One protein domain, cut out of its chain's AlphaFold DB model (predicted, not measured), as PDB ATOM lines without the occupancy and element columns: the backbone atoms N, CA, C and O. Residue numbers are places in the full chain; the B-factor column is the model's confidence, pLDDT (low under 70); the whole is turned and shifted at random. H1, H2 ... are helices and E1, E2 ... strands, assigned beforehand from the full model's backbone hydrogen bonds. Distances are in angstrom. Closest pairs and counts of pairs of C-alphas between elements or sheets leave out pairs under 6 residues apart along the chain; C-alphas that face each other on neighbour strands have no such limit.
ATOM      1  N   ALA A  28     161.013 161.387 166.741       98.69
ATOM      2  CA  ALA A  28     159.823 160.912 167.448       98.69
ATOM      3  C   ALA A  28     159.927 161.168 168.959       98.69
ATOM      4  O   ALA A  28     161.023 161.283 169.514       98.69
ATOM      5  N   GLY A  29     158.771 161.262 169.616       98.06
ATOM      6  CA  GLY A  29     158.647 161.688 171.009       98.06
ATOM      7  C   GLY A  29     158.582 163.216 171.188       98.06
ATOM      8  O   GLY A  29     158.437 163.954 170.201       98.06
ATOM      9  N   PRO A  30     158.672 163.719 172.432       98.69
ATOM     10  CA  PRO A  30     158.854 162.953 173.670       98.69
ATOM     11  C   PRO A  30     157.658 162.042 173.981       98.69
ATOM     12  O   PRO A  30     156.517 162.415 173.728       98.69
ATOM     13  N   ILE A  31     157.923 160.858 174.535       98.88
ATOM     14  CA  ILE A  31     156.899 159.960 175.089       98.88
ATOM     15  C   ILE A  31     157.175 159.815 176.582       98.88
ATOM     16  O   ILE A  31     158.271 159.389 176.961       98.88
ATOM     17  N   VAL A  32     156.205 160.149 177.436       98.75
ATOM     18  CA  VAL A  32     156.307 159.851 178.871       98.75
ATOM     19  C   VAL A  32     156.065 158.357 179.036       98.75
ATOM     20  O   VAL A  32     154.985 157.861 178.728       98.75
ATOM     21  N   ARG A  33     157.087 157.621 179.468       97.69
ATOM     22  CA  ARG A  33     157.034 156.164 179.612       97.69
ATOM     23  C   ARG A  33     156.704 155.816 181.056       97.69
ATOM     24  O   ARG A  33     155.610 156.112 181.535       97.69
ATOM     25  N   ARG A  34     157.666 155.237 181.771       96.50
ATOM     26  CA  ARG A  34     157.495 154.811 183.149       96.50
ATOM     27  C   ARG A  34     157.581 155.971 184.134       96.50
ATOM     28  O   ARG A  34     158.578 156.688 184.195       96.50
ATOM     29  N   VAL A  35     156.517 156.118 184.917       97.50
ATOM     30  CA  VAL A  35     156.437 157.021 186.069       97.50
ATOM     31  C   VAL A  35     156.228 156.174 187.323       97.50
ATOM     32  O   VAL A  35     155.148 155.617 187.541       97.50
ATOM     33  N   ASP A  36     157.275 156.061 188.135       95.50
ATOM     34  CA  ASP A  36     157.239 155.447 189.464       95.50
ATOM     35  C   ASP A  36     157.187 156.538 190.536       95.50
ATOM     36  O   ASP A  36     157.274 157.729 190.254       95.50
ATOM     37  N   ARG A  37     157.091 156.154 191.812       93.50
ATOM     38  CA  ARG A  37     157.073 157.125 192.914       93.50
ATOM     39  C   ARG A  37     158.346 157.964 193.025       93.50
ATOM     40  O   ARG A  37     158.301 159.005 193.664       93.50
ATOM     41  N   ASN A  38     159.474 157.529 192.482       95.00
ATOM     42  CA  ASN A  38     160.778 158.177 192.658       95.00
ATOM     43  C   ASN A  38     161.532 158.422 191.344       95.00
ATOM     44  O   ASN A  38     162.599 159.039 191.377       95.00
ATOM     45  N   THR A  39     160.991 157.969 190.213       96.75
ATOM     46  CA  THR A  39     161.614 158.100 188.897       96.75
ATOM     47  C   THR A  39     160.591 158.432 187.816       96.75
ATOM     48  O   THR A  39     159.419 158.062 187.892       96.75
ATOM     49  N   VAL A  40     161.053 159.141 186.788       98.25
ATOM     50  CA  VAL A  40     160.280 159.485 185.590       98.25
ATOM     51  C   VAL A  40     161.153 159.244 184.374       98.25
ATOM     52  O   VAL A  40     162.247 159.801 184.293       98.25
ATOM     53  N   THR A  41     160.665 158.465 183.416       98.75
ATOM     54  CA  THR A  41     161.372 158.170 182.169       98.75
ATOM     55  C   THR A  41     160.669 158.802 180.974       98.75
ATOM     56  O   THR A  41     159.474 158.596 180.760       98.75
ATOM     57  N   VAL A  42     161.428 159.533 180.157       98.88
ATOM     58  CA  VAL A  42     160.970 160.078 178.870       98.88
ATOM     59  C   VAL A  42     161.800 159.474 177.745       98.88
ATOM     60  O   VAL A  42     163.031 159.456 177.811       98.88
ATOM     61  N   TRP A  43     161.124 158.977 176.711       98.88
ATOM     62  CA  TRP A  43     161.746 158.391 175.525       98.88
ATOM     63  C   TRP A  43     161.738 159.365 174.342       98.88
ATOM     64  O   TRP A  43     160.733 160.042 174.102       98.88
ATOM     65  N   LEU A  44     162.850 159.426 173.603       98.81
ATOM     66  CA  LEU A  44     163.041 160.255 172.410       98.81
ATOM     67  C   LEU A  44     163.856 159.515 171.335       98.81
ATOM     68  O   LEU A  44     164.825 158.817 171.646       98.81
ATOM     69  N   ALA A  45     163.532 159.792 170.070       98.88
ATOM     70  CA  ALA A  45     164.367 159.479 168.914       98.88
ATOM     71  C   ALA A  45     164.911 160.758 168.276       98.88
ATOM     72  O   ALA A  45     164.152 161.682 167.989       98.88
ATOM     73  N   LEU A  46     166.220 160.812 168.048       98.88
ATOM     74  CA  LEU A  46     166.945 161.986 167.584       98.88
ATOM     75  C   LEU A  46     167.732 161.677 166.309       98.88
ATOM     76  O   LEU A  46     168.233 160.567 166.137       98.88
ATOM     77  N   LYS A  47     167.912 162.677 165.444       98.31
ATOM     78  CA  LYS A  47     168.715 162.528 164.217       98.31
ATOM     79  C   LYS A  47     170.232 162.581 164.432       98.31
ATOM     80  O   LYS A  47     170.998 162.283 163.521       98.31
ATOM     81  N   ALA A  48     170.670 163.018 165.614       98.44
ATOM     82  CA  ALA A  48     172.067 163.295 165.942       98.44
ATOM     83  C   ALA A  48     172.359 162.952 167.414       98.44
ATOM     84  O   ALA A  48     171.434 162.992 168.234       98.44
ATOM     85  N   PRO A  49     173.621 162.649 167.774       98.44
ATOM     86  CA  PRO A  49     173.972 162.320 169.145       98.44
ATOM     87  C   PRO A  49     173.818 163.542 170.049       98.44
ATOM     88  O   PRO A  49     174.225 164.654 169.692       98.44
ATOM     89  N   ARG A  50     173.245 163.330 171.234       98.38
ATOM     90  CA  ARG A  50     173.066 164.371 172.252       98.38
ATOM     91  C   ARG A  50     173.297 163.822 173.650       98.38
ATOM     92  O   ARG A  50     172.984 162.667 173.940       98.38
ATOM     93  N   LYS A  51     173.783 164.685 174.536       98.38
ATOM     94  CA  LYS A  51     173.572 164.551 175.976       98.38
ATOM     95  C   LYS A  51     172.207 165.151 176.289       98.38
ATOM     96  O   LYS A  51     171.915 166.257 175.847       98.38
ATOM     97  N   VAL A  52     171.357 164.411 176.985       98.69
ATOM     98  CA  VAL A  52     169.959 164.778 177.217       98.69
ATOM     99  C   VAL A  52     169.708 164.853 178.711       98.69
ATOM    100  O   VAL A  52     169.912 163.859 179.406       98.69
ATOM    101  N   THR A  53     169.252 166.008 179.192       98.69
ATOM    102  CA  THR A  53     168.827 166.197 180.585       98.69
ATOM    103  C   THR A  53     167.317 166.343 180.650       98.69
ATOM    104  O   THR A  53     166.745 167.191 179.967       98.69
ATOM    105  N   LEU A  54     166.687 165.509 181.474       98.62
ATOM    106  CA  LEU A  54     165.280 165.575 181.840       98.62
ATOM    107  C   LEU A  54     165.164 166.199 183.227       98.62
ATOM    108  O   LEU A  54     165.717 165.663 184.184       98.62
ATOM    109  N   ASP A  55     164.387 167.270 183.324       97.38
ATOM    110  CA  ASP A  55     164.034 167.910 184.586       97.38
ATOM    111  C   ASP A  55     162.520 167.846 184.781       97.38
ATOM    112  O   ASP A  55     161.750 168.141 183.864       97.38
ATOM    113  N   VAL A  56     162.085 167.441 185.974       97.25
ATOM    114  CA  VAL A  56     160.669 167.307 186.332       97.25
ATOM    115  C   VAL A  56     160.345 168.275 187.456       97.25
ATOM    116  O   VAL A  56     161.017 168.303 188.486       97.25
ATOM    117  N   HIS A  57     159.279 169.042 187.277       95.38
ATOM    118  CA  HIS A  57     158.813 170.065 188.200       95.38
ATOM    119  C   HIS A  57     157.378 169.768 188.616       95.38
ATOM    120  O   HIS A  57     156.539 169.405 187.791       95.38
ATOM    121  N   GLU A  58     157.069 169.966 189.890       92.69
ATOM    122  CA  GLU A  58     155.691 169.858 190.355       92.69
ATOM    123  C   GLU A  58     154.876 171.113 189.998       92.69
ATOM    124  O   GLU A  58     155.387 172.237 189.982       92.69
ATOM    125  N   GLY A  59     153.585 170.919 189.731       90.94
ATOM    126  CA  GLY A  59     152.611 171.974 189.488       90.94
ATOM    127  C   GLY A  59     152.330 172.184 188.004       90.94
ATOM    128  O   GLY A  59     153.179 171.944 187.146       90.94
ATOM    129  N   ALA A  60     151.120 172.660 187.705       85.12
ATOM    130  CA  ALA A  60     150.641 172.880 186.338       85.12
ATOM    131  C   ALA A  60     150.982 174.276 185.783       85.12
ATOM    132  O   ALA A  60     151.270 174.416 184.597       85.12
ATOM    133  N   LEU A  61     150.961 175.315 186.623       86.06
ATOM    134  CA  LEU A  61     151.002 176.719 186.192       86.06
ATOM    135  C   LEU A  61     152.206 177.482 186.763       86.06
ATOM    136  O   LEU A  61     152.945 176.981 187.610       86.06
ATOM    137  N   GLY A  62     152.397 178.713 186.281       85.88
ATOM    138  CA  GLY A  62     153.466 179.618 186.713       85.88
ATOM    139  C   GLY A  62     154.819 179.336 186.056       85.88
ATOM    140  O   GLY A  62     154.946 178.441 185.217       85.88
ATOM    141  N   ALA A  63     155.835 180.112 186.435       89.00
ATOM    142  CA  ALA A  63     157.214 179.838 186.039       89.00
ATOM    143  C   ALA A  63     157.680 178.489 186.615       89.00
ATOM    144  O   ALA A  63     157.217 178.063 187.676       89.00
ATOM    145  N   LEU A  64     158.580 177.803 185.908       91.56
ATOM    146  CA  LEU A  64     159.208 176.598 186.442       91.56
ATOM    147  C   LEU A  64     160.109 176.984 187.630       91.56
ATOM    148  O   LEU A  64     160.857 177.959 187.519       91.56
ATOM    149  N   PRO A  65     160.050 176.264 188.765       88.19
ATOM    150  CA  PRO A  65     160.980 176.478 189.869       88.19
ATOM    151  C   PRO A  65     162.433 176.314 189.411       88.19
ATOM    152  O   PRO A  65     162.723 175.422 188.615       88.19
ATOM    153  N   ALA A  66     163.345 177.122 189.962       85.75
ATOM    154  CA  ALA A  66     164.771 177.070 189.619       85.75
ATOM    155  C   ALA A  66     165.403 175.693 189.894       85.75
ATOM    156  O   ALA A  66     166.276 175.253 189.152       85.75
ATOM    157  N   THR A  67     164.936 175.006 190.939       88.81
ATOM    158  CA  THR A  67     165.377 173.653 191.281       88.81
ATOM    159  C   THR A  67     164.312 172.643 190.855       88.81
ATOM    160  O   THR A  67     163.180 172.724 191.350       88.81
ATOM    161  N   PRO A  68     164.629 171.688 189.964       93.12
ATOM    162  CA  PRO A  68     163.699 170.628 189.605       93.12
ATOM    163  C   PRO A  68     163.509 169.643 190.761       93.12
ATOM    164  O   PRO A  68     164.388 169.453 191.601       93.12
ATOM    165  N   HIS A  69     162.345 168.999 190.802       93.25
ATOM    166  CA  HIS A  69     162.039 167.966 191.787       93.25
ATOM    167  C   HIS A  69     162.767 166.647 191.477       93.25
ATOM    168  O   HIS A  69     163.197 165.950 192.394       93.25
ATOM    169  N   LEU A  70     162.931 166.320 190.191       96.06
ATOM    170  CA  LEU A  70     163.759 165.212 189.714       96.06
ATOM    171  C   LEU A  70     164.628 165.709 188.568       96.06
ATOM    172  O   LEU A  70     164.163 166.494 187.742       96.06
ATOM    173  N   THR A  71     165.848 165.191 188.482       96.31
ATOM    174  CA  THR A  71     166.719 165.405 187.325       96.31
ATOM    175  C   THR A  71     167.371 164.093 186.910       96.31
ATOM    176  O   THR A  71     167.567 163.190 187.729       96.31
ATOM    177  N   GLY A  72     167.673 163.956 185.627       96.44
ATOM    178  CA  GLY A  72     168.375 162.806 185.075       96.44
ATOM    179  C   GLY A  72     169.052 163.179 183.778       96.44
ATOM    180  O   GLY A  72     168.476 163.895 182.965       96.44
ATOM    181  N   THR A  73     170.279 162.704 183.577       97.75
ATOM    182  CA  THR A  73     171.047 162.999 182.365       97.75
ATOM    183  C   THR A  73     171.591 161.729 181.746       97.75
ATOM    184  O   THR A  73     172.084 160.851 182.452       97.75
ATOM    185  N   ARG A  74     171.483 161.628 180.421       97.00
ATOM    186  CA  ARG A  74     171.972 160.481 179.662       97.00
ATOM    187  C   ARG A  74     172.408 160.880 178.257       97.00
ATOM    188  O   ARG A  74     171.764 161.700 177.609       97.00
ATOM    189  N   VAL A  75     173.475 160.259 177.765       98.06
ATOM    190  CA  VAL A  75     173.868 160.345 176.351       98.06
ATOM    191  C   VAL A  75     173.024 159.381 175.521       98.06
ATOM    192  O   VAL A  75     172.798 158.236 175.913       98.06
ATOM    193  N   THR A  76     172.552 159.839 174.363       98.50
ATOM    194  CA  THR A  76     171.806 159.008 173.415       98.50
ATOM    195  C   THR A  76     172.618 157.800 172.954       98.50
ATOM    196  O   THR A  76     173.791 157.943 172.602       98.50
ATOM    197  N   ALA A  77     171.978 156.639 172.844       98.25
ATOM    198  CA  ALA A  77     172.564 155.479 172.193       98.25
ATOM    199  C   ALA A  77     172.524 155.657 170.671       98.25
ATOM    200  O   ALA A  77     171.487 156.014 170.108       98.25
ATOM    201  N   ARG A  78     173.650 155.411 169.998       98.31
ATOM    202  CA  ARG A  78     173.698 155.373 168.535       98.31
ATOM    203  C   ARG A  78     173.048 154.081 168.049       98.31
ATOM    204  O   ARG A  78     173.480 153.008 168.450       98.31
ATOM    205  N   ILE A  79     172.051 154.204 167.182       97.88
ATOM    206  CA  ILE A  79     171.370 153.071 166.539       97.88
ATOM    207  C   ILE A  79     171.679 153.039 165.041       97.88
ATOM    208  O   ILE A  79     171.834 151.973 164.461       97.88
ATOM    209  N   GLY A  80     171.810 154.211 164.424       97.31
ATOM    210  CA  GLY A  80     172.184 154.377 163.026       97.31
ATOM    211  C   GLY A  80     173.127 155.554 162.819       97.31
ATOM    212  O   GLY A  80     173.554 156.219 163.764       97.31
ATOM    213  N   GLN A  81     173.465 155.830 161.564       97.31
ATOM    214  CA  GLN A  81     174.214 157.028 161.182       97.31
ATOM    215  C   GLN A  81     173.455 158.321 161.513       97.31
ATOM    216  O   GLN A  81     174.072 159.297 161.932       97.31
ATOM    217  N   HIS A  82     172.134 158.311 161.347       98.19
ATOM    218  CA  HIS A  82     171.248 159.454 161.552       98.19
ATOM    219  C   HIS A  82     170.094 159.122 162.505       98.19
ATOM    220  O   HIS A  82     169.023 159.720 162.429       98.19
ATOM    221  N   LEU A  83     170.298 158.146 163.396       98.69
ATOM    222  CA  LEU A  83     169.305 157.736 164.381       98.69
ATOM    223  C   LEU A  83     169.958 157.420 165.724       98.69
ATOM    224  O   LEU A  83     170.801 156.528 165.852       98.69
ATOM    225  N   HIS A  84     169.519 158.151 166.737       98.81
ATOM    226  CA  HIS A  84     169.987 158.074 168.106       98.81
ATOM    227  C   HIS A  84     168.782 157.987 169.038       98.81
ATOM    228  O   HIS A  84     167.895 158.832 168.973       98.81
ATOM    229  N   LEU A  85     168.732 156.979 169.903       98.81
ATOM    230  CA  LEU A  85     167.605 156.763 170.815       98.81
ATOM    231  C   LEU A  85     168.023 156.996 172.264       98.81
ATOM    232  O   LEU A  85     169.164 156.732 172.653       98.81
ATOM    233  N   VAL A  86     167.095 157.481 173.085       98.69
ATOM    234  CA  VAL A  86     167.304 157.613 174.529       98.69
ATOM    235  C   VAL A  86     165.999 157.422 175.288       98.69
ATOM    236  O   VAL A  86     164.998 158.053 174.968       98.69
ATOM    237  N   ALA A  87     166.035 156.606 176.342       98.56
ATOM    238  CA  ALA A  87     165.114 156.732 177.465       98.56
ATOM    239  C   ALA A  87     165.888 157.353 178.636       98.56
ATOM    240  O   ALA A  87     166.767 156.718 179.233       98.56
ATOM    241  N   VAL A  88     165.630 158.632 178.905       98.38
ATOM    242  CA  VAL A  88     166.277 159.384 179.988       98.38
ATOM    243  C   VAL A  88     165.404 159.296 181.234       98.38
ATOM    244  O   VAL A  88     164.213 159.594 181.179       98.38
ATOM    245  N   THR A  89     165.995 158.866 182.348       98.06
ATOM    246  CA  THR A  89     165.290 158.681 183.621       98.06
ATOM    247  C   THR A  89     165.749 159.728 184.621       98.06
ATOM    248  O   THR A  89     166.911 159.724 185.026       98.06
ATOM    249  N   ALA A  90     164.837 160.607 185.026       97.31
ATOM    250  CA  ALA A  90     165.026 161.521 186.139       97.31
ATOM    251  C   ALA A  90     164.690 160.815 187.452       97.31
ATOM    252  O   ALA A  90     163.726 160.053 187.512       97.31
ATOM    253  N   ALA A  91     165.472 161.072 188.497       95.12
ATOM    254  CA  ALA A  91     165.279 160.496 189.824       95.12
ATOM    255  C   ALA A  91     165.236 161.595 190.893       95.12
ATOM    256  O   ALA A  91     165.841 162.658 190.736       95.12
ATOM    257  N   VAL A  92     164.518 161.338 191.986       85.50
ATOM    258  CA  VAL A  92     164.537 162.212 193.168       85.50
ATOM    259  C   VAL A  92     165.932 162.250 193.807       85.50
ATOM    260  O   VAL A  92     166.508 161.193 194.088       85.50
ATOM    261  N   PRO A  93     166.466 163.441 194.123       75.62
ATOM    262  CA  PRO A  93     167.630 163.552 194.988       75.62
ATOM    263  C   PRO A  93     167.280 163.006 196.382       75.62
ATOM    264  O   PRO A  93     166.342 163.479 197.021       75.62
ATOM    265  N   SER A  94     168.017 162.001 196.857       64.00
ATOM    266  CA  SER A  94     168.046 161.614 198.280       64.00
ATOM    267  C   SER A  94     166.696 161.190 198.904       64.00
ATOM    268  O   SER A  94     166.270 161.747 199.911       64.00
ATOM    269  N   GLY A  95     166.033 160.163 198.358       64.69
ATOM    270  CA  GLY A  95     164.968 159.428 199.071       64.69
ATOM    271  C   GLY A  95     163.571 160.069 199.095       64.69
ATOM    272  O   GLY A  95     162.701 159.595 199.825       64.69
ATOM    273  N   GLY A  96     163.333 161.121 198.304       82.00
ATOM    274  CA  GLY A  96     162.000 161.702 198.108       82.00
ATOM    275  C   GLY A  96     161.049 160.822 197.284       82.00
ATOM    276  O   GLY A  96     161.442 159.810 196.707       82.00
ATOM    277  N   THR A  97     159.781 161.229 197.188       90.94
ATOM    278  CA  THR A  97     158.816 160.635 196.249       90.94
ATOM    279  C   THR A  97     157.916 161.702 195.647       90.94
ATOM    280  O   THR A  97     157.504 162.616 196.361       90.94
ATOM    281  N   LEU A  98     157.527 161.516 194.389       93.44
ATOM    282  CA  LEU A  98     156.451 162.242 193.736       93.44
ATOM    283  C   LEU A  98     155.164 162.158 194.560       93.44
ATOM    284  O   LEU A  98     154.776 161.083 195.037       93.44
ATOM    285  N   ARG A  99     154.478 163.295 194.691       92.19
ATOM    286  CA  ARG A  99     153.166 163.356 195.335       92.19
ATOM    287  C   ARG A  99     152.108 162.693 194.438       92.19
ATOM    288  O   ARG A  99     152.034 163.046 193.259       92.19
ATOM    289  N   PRO A 100     151.301 161.747 194.952       95.19
ATOM    290  CA  PRO A 100     150.150 161.185 194.241       95.19
ATOM    291  C   PRO A 100     149.102 162.250 193.877       95.19
ATOM    292  O   PRO A 100     148.885 163.183 194.649       95.19
ATOM    293  N   GLY A 101     148.438 162.103 192.728       95.12
ATOM    294  CA  GLY A 101     147.340 162.975 192.283       95.12
ATOM    295  C   GLY A 101     147.758 164.382 191.834       95.12
ATOM    296  O   GLY A 101     146.923 165.286 191.795       95.12
ATOM    297  N   MET A 102     149.036 164.592 191.510       94.62
ATOM    298  CA  MET A 102     149.590 165.911 191.186       94.62
ATOM    299  C   MET A 102     150.059 165.993 189.734       94.62
ATOM    300  O   MET A 102     150.712 165.085 189.215       94.62
ATOM    301  N   ILE A 103     149.758 167.122 189.084       95.88
ATOM    302  CA  ILE A 103     150.312 167.442 187.765       95.88
ATOM    303  C   ILE A 103     151.786 167.816 187.923       95.88
ATOM    304  O   ILE A 103     152.141 168.649 188.758       95.88
ATOM    305  N   HIS A 104     152.616 167.236 187.068       96.75
ATOM    306  CA  HIS A 104     154.028 167.537 186.920       96.75
ATOM    307  C   HIS A 104     154.297 168.000 185.492       96.75
ATOM    308  O   HIS A 104     153.751 167.456 184.532       96.75
ATOM    309  N   ARG A 105     155.146 169.011 185.353       97.19
ATOM    310  CA  ARG A 105     155.689 169.478 184.076       97.19
ATOM    311  C   ARG A 105     157.102 168.959 183.920       97.19
ATOM    312  O   ARG A 105     157.804 168.801 184.916       97.19
ATOM    313  N   TYR A 106     157.539 168.748 182.690       98.12
ATOM    314  CA  TYR A 106     158.923 168.393 182.426       98.12
ATOM    315  C   TYR A 106     159.527 169.222 181.298       98.12
ATOM    316  O   TYR A 106     158.836 169.690 180.393       98.12
ATOM    317  N   THR A 107     160.843 169.380 181.367       97.75
ATOM    318  CA  THR A 107     161.666 169.959 180.306       97.75
ATOM    319  C   THR A 107     162.726 168.961 179.887       97.75
ATOM    320  O   THR A 107     163.229 168.193 180.708       97.75
ATOM    321  N   VAL A 108     163.091 168.997 178.607       98.56
ATOM    322  CA  VAL A 108     164.197 168.207 178.065       98.56
ATOM    323  C   VAL A 108     165.169 169.156 177.388       98.56
ATOM    324  O   VAL A 108     164.754 169.934 176.530       98.56
ATOM    325  N   ARG A 109     166.442 169.084 177.781       98.31
ATOM    326  CA  ARG A 109     167.534 169.930 177.280       98.31
ATOM    327  C   ARG A 109     168.575 169.082 176.562       98.31
ATOM    328  O   ARG A 109     168.867 167.966 176.996       98.31
ATOM    329  N   PHE A 110     169.135 169.612 175.479       98.62
ATOM    330  CA  PHE A 110     170.006 168.884 174.555       98.62
ATOM    331  C   PHE A 110     171.385 169.547 174.457       98.62
ATOM    332  O   PHE A 110     171.515 170.658 173.954       98.62
ATOM    333  N   GLY A 111     172.424 168.844 174.906       98.00
ATOM    334  CA  GLY A 111     173.821 169.265 174.811       98.00
ATOM    335  C   GLY A 111     174.595 168.490 173.744       98.00
ATOM    336  O   GLY A 111     174.334 167.308 173.509       98.00
ATOM    337  N   GLU A 112     175.563 169.150 173.112       96.81
ATOM    338  CA  GLU A 112     176.449 168.528 172.115       96.81
ATOM    339  C   GLU A 112     177.711 167.916 172.738       96.81
ATOM    340  O   GLU A 112     178.251 166.955 172.197       96.81
ATOM    341  N   ASP A 113     178.155 168.417 173.896       95.19
ATOM    342  CA  ASP A 113     179.302 167.861 174.614       95.19
ATOM    343  C   ASP A 113     178.944 166.555 175.346       95.19
ATOM    344  O   ASP A 113     178.224 166.537 176.356       95.19
ATOM    345  N   LEU A 114     179.507 165.461 174.830       96.06
ATOM    346  CA  LEU A 114     179.315 164.099 175.322       96.06
ATOM    347  C   LEU A 114     180.435 163.634 176.268       96.06
ATOM    348  O   LEU A 114     180.344 162.524 176.790       96.06
ATOM    349  N   SER A 115     181.479 164.443 176.490       93.25
ATOM    350  CA  SER A 115     182.668 164.051 177.266       93.25
ATOM    351  C   SER A 115     182.358 163.746 178.734       93.25
ATOM    352  O   SER A 115     182.988 162.880 179.338       93.25
ATOM    353  N   SER A 116     181.348 164.426 179.285       91.62
ATOM    354  CA  SER A 116     180.867 164.265 180.661       91.62
ATOM    355  C   SER A 116     179.423 163.740 180.650       91.62
ATOM    356  O   SER A 116     178.481 164.539 180.724       91.62
ATOM    357  N   PRO A 117     179.218 162.413 180.517       89.06
ATOM    358  CA  PRO A 117     177.933 161.813 180.137       89.06
ATOM    359  C   PRO A 117     176.844 161.900 181.215       89.06
ATOM    360  O   PRO A 117     175.661 161.816 180.892       89.06
ATOM    361  N   THR A 118     177.233 162.076 182.478       89.31
ATOM    362  CA  THR A 118     176.328 162.169 183.635       89.31
ATOM    363  C   THR A 118     176.119 163.602 184.123       89.31
ATOM    364  O   THR A 118     175.246 163.845 184.953       89.31
ATOM    365  N   THR A 119     176.905 164.562 183.626       94.12
ATOM    366  CA  THR A 119     176.781 165.972 184.019       94.12
ATOM    367  C   THR A 119     175.579 166.596 183.317       94.12
ATOM    368  O   THR A 119     175.520 166.505 182.086       94.12
ATOM    369  N   PRO A 120     174.652 167.242 184.054       95.94
ATOM    370  CA  PRO A 120     173.521 167.936 183.459       95.94
ATOM    371  C   PRO A 120     173.936 168.882 182.333       95.94
ATOM    372  O   PRO A 120     174.960 169.556 182.413       95.94
ATOM    373  N   VAL A 121     173.133 168.915 181.274       97.00
ATOM    374  CA  VAL A 121     173.229 169.911 180.205       97.00
ATOM    375  C   VAL A 121     173.028 171.303 180.816       97.00
ATOM    376  O   VAL A 121     172.333 171.436 181.823       97.00
ATOM    377  N   ASP A 122     173.618 172.346 180.234       92.88
ATOM    378  CA  ASP A 122     173.483 173.721 180.724       92.88
ATOM    379  C   ASP A 122     172.063 174.282 180.549       92.88
ATOM    380  O   ASP A 122     171.303 173.873 179.668       92.88
ATOM    381  N   ALA A 123     171.670 175.231 181.403       87.88
ATOM    382  CA  ALA A 123     170.326 175.826 181.379       87.88
ATOM    383  C   ALA A 123     170.037 176.640 180.103       87.88
ATOM    384  O   ALA A 123     168.880 176.766 179.720       87.88
ATOM    385  N   GLY A 124     171.074 177.168 179.442       90.88
ATOM    386  CA  GLY A 124     170.955 177.912 178.182       90.88
ATOM    387  C   GLY A 124     171.010 177.048 176.917       90.88
ATOM    388  O   GLY A 124     170.995 177.595 175.818       90.88
ATOM    389  N   ALA A 125     171.130 175.724 177.047       96.44
ATOM    390  CA  ALA A 125     171.148 174.823 175.901       96.44
ATOM    391  C   ALA A 125     169.752 174.696 175.255       96.44
ATOM    392  O   ALA A 125     168.749 174.909 175.938       96.44
ATOM    393  N   PRO A 126     169.668 174.291 173.972       97.94
ATOM    394  CA  PRO A 126     168.391 174.058 173.308       97.94
ATOM    395  C   PRO A 126     167.491 173.074 174.066       97.94
ATOM    396  O   PRO A 126     167.948 172.043 174.567       97.94
ATOM    397  N   ASP A 127     166.199 173.371 174.089       97.81
ATOM    398  CA  ASP A 127     165.136 172.574 174.701       97.81
ATOM    399  C   ASP A 127     164.064 172.160 173.675       97.81
ATOM    400  O   ASP A 127     164.191 172.412 172.476       97.81
ATOM    401  N   LEU A 128     162.981 171.525 174.131       98.38
ATOM    402  CA  LEU A 128     161.875 171.083 173.267       98.38
ATOM    403  C   LEU A 128     161.210 172.210 172.456       98.38
ATOM    404  O   LEU A 128     160.582 171.925 171.436       98.38
ATOM    405  N   PHE A 129     161.304 173.463 172.899       98.25
ATOM    406  CA  PHE A 129     160.671 174.612 172.248       98.25
ATOM    407  C   PHE A 129     161.642 175.449 171.420       98.25
ATOM    408  O   PHE A 129     161.216 176.348 170.698       98.25
ATOM    409  N   SER A 130     162.927 175.119 171.465       98.50
ATOM    410  CA  SER A 130     163.944 175.767 170.652       98.50
ATOM    411  C   SER A 130     163.737 175.470 169.152       98.50
ATOM    412  O   SER A 130     163.385 174.337 168.789       98.50
ATOM    413  N   PRO A 131     163.964 176.453 168.255       98.31
ATOM    414  CA  PRO A 131     163.823 176.272 166.811       98.31
ATOM    415  C   PRO A 131     164.618 175.075 166.280       98.31
ATOM    416  O   PRO A 131     165.785 174.881 166.617       98.31
ATOM    417  N   GLY A 132     163.982 174.260 165.444       97.88
ATOM    418  CA  GLY A 132     164.580 173.068 164.846       97.88
ATOM    419  C   GLY A 132     164.651 171.844 165.765       97.88
ATOM    420  O   GLY A 132     165.101 170.797 165.305       97.88
ATOM    421  N   VAL A 133     164.205 171.912 167.030       98.62
ATOM    422  CA  VAL A 133     164.223 170.741 167.928       98.62
ATOM    423  C   VAL A 133     163.016 169.832 167.707       98.62
ATOM    424  O   VAL A 133     163.194 168.658 167.389       98.62
ATOM    425  N   ILE A 134     161.799 170.365 167.846       98.50
ATOM    426  CA  ILE A 134     160.538 169.645 167.581       98.50
ATOM    427  C   ILE A 134     159.925 170.073 166.246       98.50
ATOM    428  O   ILE A 134     159.396 169.241 165.510       98.50
ATOM    429  N   ALA A 135     159.996 171.369 165.952       97.81
ATOM    430  CA  ALA A 135     159.436 172.014 164.772       97.81
ATOM    431  C   ALA A 135     160.326 173.199 164.355       97.81
ATOM    432  O   ALA A 135     161.307 173.503 165.031       97.81
ATOM    433  N   ALA A 136     159.988 173.865 163.247       96.94
ATOM    434  CA  ALA A 136     160.773 174.980 162.709       96.94
ATOM    435  C   ALA A 136     160.910 176.164 163.686       96.94
ATOM    436  O   ALA A 136     161.958 176.802 163.725       96.94
ATOM    437  N   ASP A 137     159.886 176.419 164.502       98.00
ATOM    438  CA  ASP A 137     159.846 177.505 165.479       98.00
ATOM    439  C   ASP A 137     159.130 177.088 166.779       98.00
ATOM    440  O   ASP A 137     158.494 176.029 166.864       98.00
ATOM    441  N   GLU A 138     159.240 177.940 167.802       97.88
ATOM    442  CA  GLU A 138     158.658 177.721 169.129       97.88
ATOM    443  C   GLU A 138     157.127 177.597 169.095       97.88
ATOM    444  O   GLU A 138     156.559 176.760 169.799       97.88
ATOM    445  N   ALA A 139     156.437 178.404 168.285       97.81
ATOM    446  CA  ALA A 139     154.978 178.396 168.237       97.81
ATOM    447  C   ALA A 139     154.457 177.058 167.690       97.81
ATOM    448  O   ALA A 139     153.544 176.457 168.266       97.81
ATOM    449  N   ALA A 140     155.083 176.550 166.628       97.94
ATOM    450  CA  ALA A 140     154.797 175.238 166.071       97.94
ATOM    451  C   ALA A 140     155.131 174.108 167.060       97.94
ATOM    452  O   ALA A 140     154.333 173.180 167.214       97.94
ATOM    453  N   ALA A 141     156.257 174.197 167.778       98.38
ATOM    454  CA  ALA A 141     156.641 173.210 168.790       98.38
ATOM    455  C   ALA A 141     155.649 173.168 169.965       98.38
ATOM    456  O   ALA A 141     155.217 172.093 170.389       98.38
ATOM    457  N   ARG A 142     155.212 174.336 170.453       97.94
ATOM    458  CA  ARG A 142     154.184 174.444 171.494       97.94
ATOM    459  C   ARG A 142     152.849 173.875 171.032       97.94
ATOM    460  O   ARG A 142     152.247 173.114 171.779       97.94
ATOM    461  N   LYS A 143     152.412 174.159 169.803       97.19
ATOM    462  CA  LYS A 143     151.185 173.573 169.232       97.19
ATOM    463  C   LYS A 143     151.269 172.045 169.113       97.19
ATOM    464  O   LYS A 143     150.273 171.348 169.315       97.19
ATOM    465  N   ALA A 144     152.450 171.524 168.785       97.88
ATOM    466  CA  ALA A 144     152.682 170.089 168.655       97.88
ATOM    467  C   ALA A 144     152.655 169.349 170.002       97.88
ATOM    468  O   ALA A 144     152.338 168.164 170.020       97.88
ATOM    469  N   LEU A 145     152.982 170.018 171.115       98.38
ATOM    470  CA  LEU A 145     153.161 169.361 172.415       98.38
ATOM    471  C   LEU A 145     152.208 169.831 173.523       98.38
ATOM    472  O   LEU A 145     152.156 169.178 174.561       98.38
ATOM    473  N   LEU A 146     151.474 170.932 173.356       97.44
ATOM    474  CA  LEU A 146     150.659 171.542 174.415       97.44
ATOM    475  C   LEU A 146     149.196 171.727 174.008       97.44
ATOM    476  O   LEU A 146     148.873 171.967 172.847       97.44
ATOM    477  N   TYR A 147     148.325 171.736 175.015       95.69
ATOM    478  CA  TYR A 147     146.903 172.063 174.898       95.69
ATOM    479  C   TYR A 147     146.670 173.570 175.077       95.69
ATOM    480  O   TYR A 147     146.105 174.028 176.071       95.69
ATOM    481  N   GLN A 148     147.184 174.366 174.135       89.75
ATOM    482  CA  GLN A 148     147.067 175.827 174.182       89.75
ATOM    483  C   GLN A 148     145.597 176.271 174.129       89.75
ATOM    484  O   GLN A 148     144.789 175.694 173.408       89.75
ATOM    485  N   GLY A 149     145.255 177.318 174.885       85.00
ATOM    486  CA  GLY A 149     143.888 177.852 174.948       85.00
ATOM    487  C   GLY A 149     142.955 177.131 175.930       85.00
ATOM    488  O   GLY A 149     141.875 177.645 176.205       85.00
ATOM    489  N   THR A 150     143.368 176.003 176.520       85.94
ATOM    490  CA  THR A 150     142.610 175.340 177.590       85.94
ATOM    491  C   THR A 150     142.922 175.979 178.949       85.94
ATOM    492  O   THR A 150     144.082 176.101 179.351       85.94
ATOM    493  N   SER A 151     141.881 176.371 179.691       84.62
ATOM    494  CA  SER A 151     142.034 176.963 181.027       84.62
ATOM    495  C   SER A 151     142.745 176.007 181.992       84.62
ATOM    496  O   SER A 151     142.391 174.834 182.098       84.62
ATOM    497  N   GLY A 152     143.765 176.509 182.689       87.62
ATOM    498  CA  GLY A 152     144.560 175.726 183.637       87.62
ATOM    499  C   GLY A 152     145.502 174.695 183.005       87.62
ATOM    500  O   GLY A 152     146.161 173.964 183.744       87.62
ATOM    501  N   ALA A 153     145.589 174.621 181.670       92.38
ATOM    502  CA  ALA A 153     146.482 173.687 180.996       92.38
ATOM    503  C   ALA A 153     147.960 173.977 181.316       92.38
ATOM    504  O   ALA A 153     148.359 175.146 181.390       92.38
ATOM    505  N   PRO A 154     148.798 172.937 181.480       95.12
ATOM    506  CA  PRO A 154     150.208 173.136 181.767       95.12
ATOM    507  C   PRO A 154     150.968 173.882 180.671       95.12
ATOM    508  O   PRO A 154     150.751 173.682 179.479       95.12
ATOM    509  N   THR A 155     151.918 174.723 181.086       94.00
ATOM    510  CA  THR A 155     152.728 175.558 180.175       94.00
ATOM    511  C   THR A 155     153.856 174.805 179.458       94.00
ATOM    512  O   THR A 155     154.554 175.387 178.626       94.00
ATOM    513  N   HIS A 156     154.043 173.531 179.801       97.25
ATOM    514  CA  HIS A 156     155.069 172.611 179.310       97.25
ATOM    515  C   HIS A 156     154.456 171.208 179.187       97.25
ATOM    516  O   HIS A 156     153.407 170.966 179.801       97.25
ATOM    517  N   PRO A 157     155.087 170.282 178.438       97.88
ATOM    518  CA  PRO A 157     154.668 168.889 178.429       97.88
ATOM    519  C   PRO A 157     154.592 168.363 179.863       97.88
ATOM    520  O   PRO A 157     155.366 168.766 180.740       97.88
ATOM    521  N   SER A 158     153.587 167.543 180.136       97.81
ATOM    522  CA  SER A 158     153.168 167.292 181.513       97.81
ATOM    523  C   SER A 158     152.537 165.929 181.685       97.81
ATOM    524  O   SER A 158     151.985 165.387 180.752       97.81
ATOM    525  N   PHE A 159     152.537 165.389 182.887       97.81
ATOM    526  CA  PHE A 159     151.766 164.198 183.230       97.81
ATOM    527  C   PHE A 159     151.152 164.405 184.611       97.81
ATOM    528  O   PHE A 159     151.504 165.345 185.325       97.81
ATOM    529  N   ILE A 160     150.225 163.543 185.001       97.00
ATOM    530  CA  ILE A 160     149.666 163.538 186.350       97.00
ATOM    531  C   ILE A 160     149.925 162.177 186.987       97.00
ATOM    532  O   ILE A 160     149.795 161.140 186.344       97.00
TER     533      ILE A 160
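What this domain is: This is residues 28 to 160 of the 850 residues of an uncharacterized protein of Streptomyces viridochromogenes (UniProt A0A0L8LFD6). Two antiparallel sheets lie face to face as a sandwich, their strands crossed at 39 degrees; E4 and E5 come close at one side, and the single short helix, H1, lies outside both sheets. The 133 printed residues run E1 E2 E3 E4 E5 E6 H1 E7, with sheet orders E1 - E2 - E5 and E4 - E3 - E6 - E7. The class is mostly strand, though under half of the residues are in named elements. The whole is compact, with a radius of gyration of the C-alphas of 14.4 A and spans of 41 by 37 by 25 A.

Where its parts are: E1, residues 28 to 35, begins at C-alpha 28 (159.823, 160.912, 167.448) and is 19.3 A long. E2 is residues 39 to 46, 22.3 A; E3 51 to 58, 23.6 A; E4 70 to 75, 17.4 A; E5 84 to 91, 22.4 A; E6 103 to 111, 26.9 A. H1, residues 138 to 145, measures 10.5 A. E7, residues 158 to 160, 7.1 A, ends at C-alpha 160 (149.666, 163.538, 186.350).

How they stand to each other: The hairpin E1 and E2 has N 33 and O 41 at 2.9 A. E2 and E5 have N 46 and O 84 at 2.8 A. In the other, twisted sheet, the hairpin E3 and E4 has N 54 and O 72 at 2.8 A, E3 and E6 have N 57 and O 105 at 2.8 A, and E6 and E7 have N 104 and O 159 at 2.8 A. Between the sheets, the closest C-alphas of E4 and E5 are those of Gly 72 and Ala 90, 3.7 A apart. H1 is on neither sheet; every O i to N i+4 pair in it is within hydrogen-bond range.

The domain as a whole: The C-alphas farthest apart, of Ser 115 and Ser 151, are 42.8 A apart. The printed part has no cut. The links E3 to E4, E5 to E6, E6 to H1 and H1 to E7 are long. Residues 94 to 95 have pLDDT under 70.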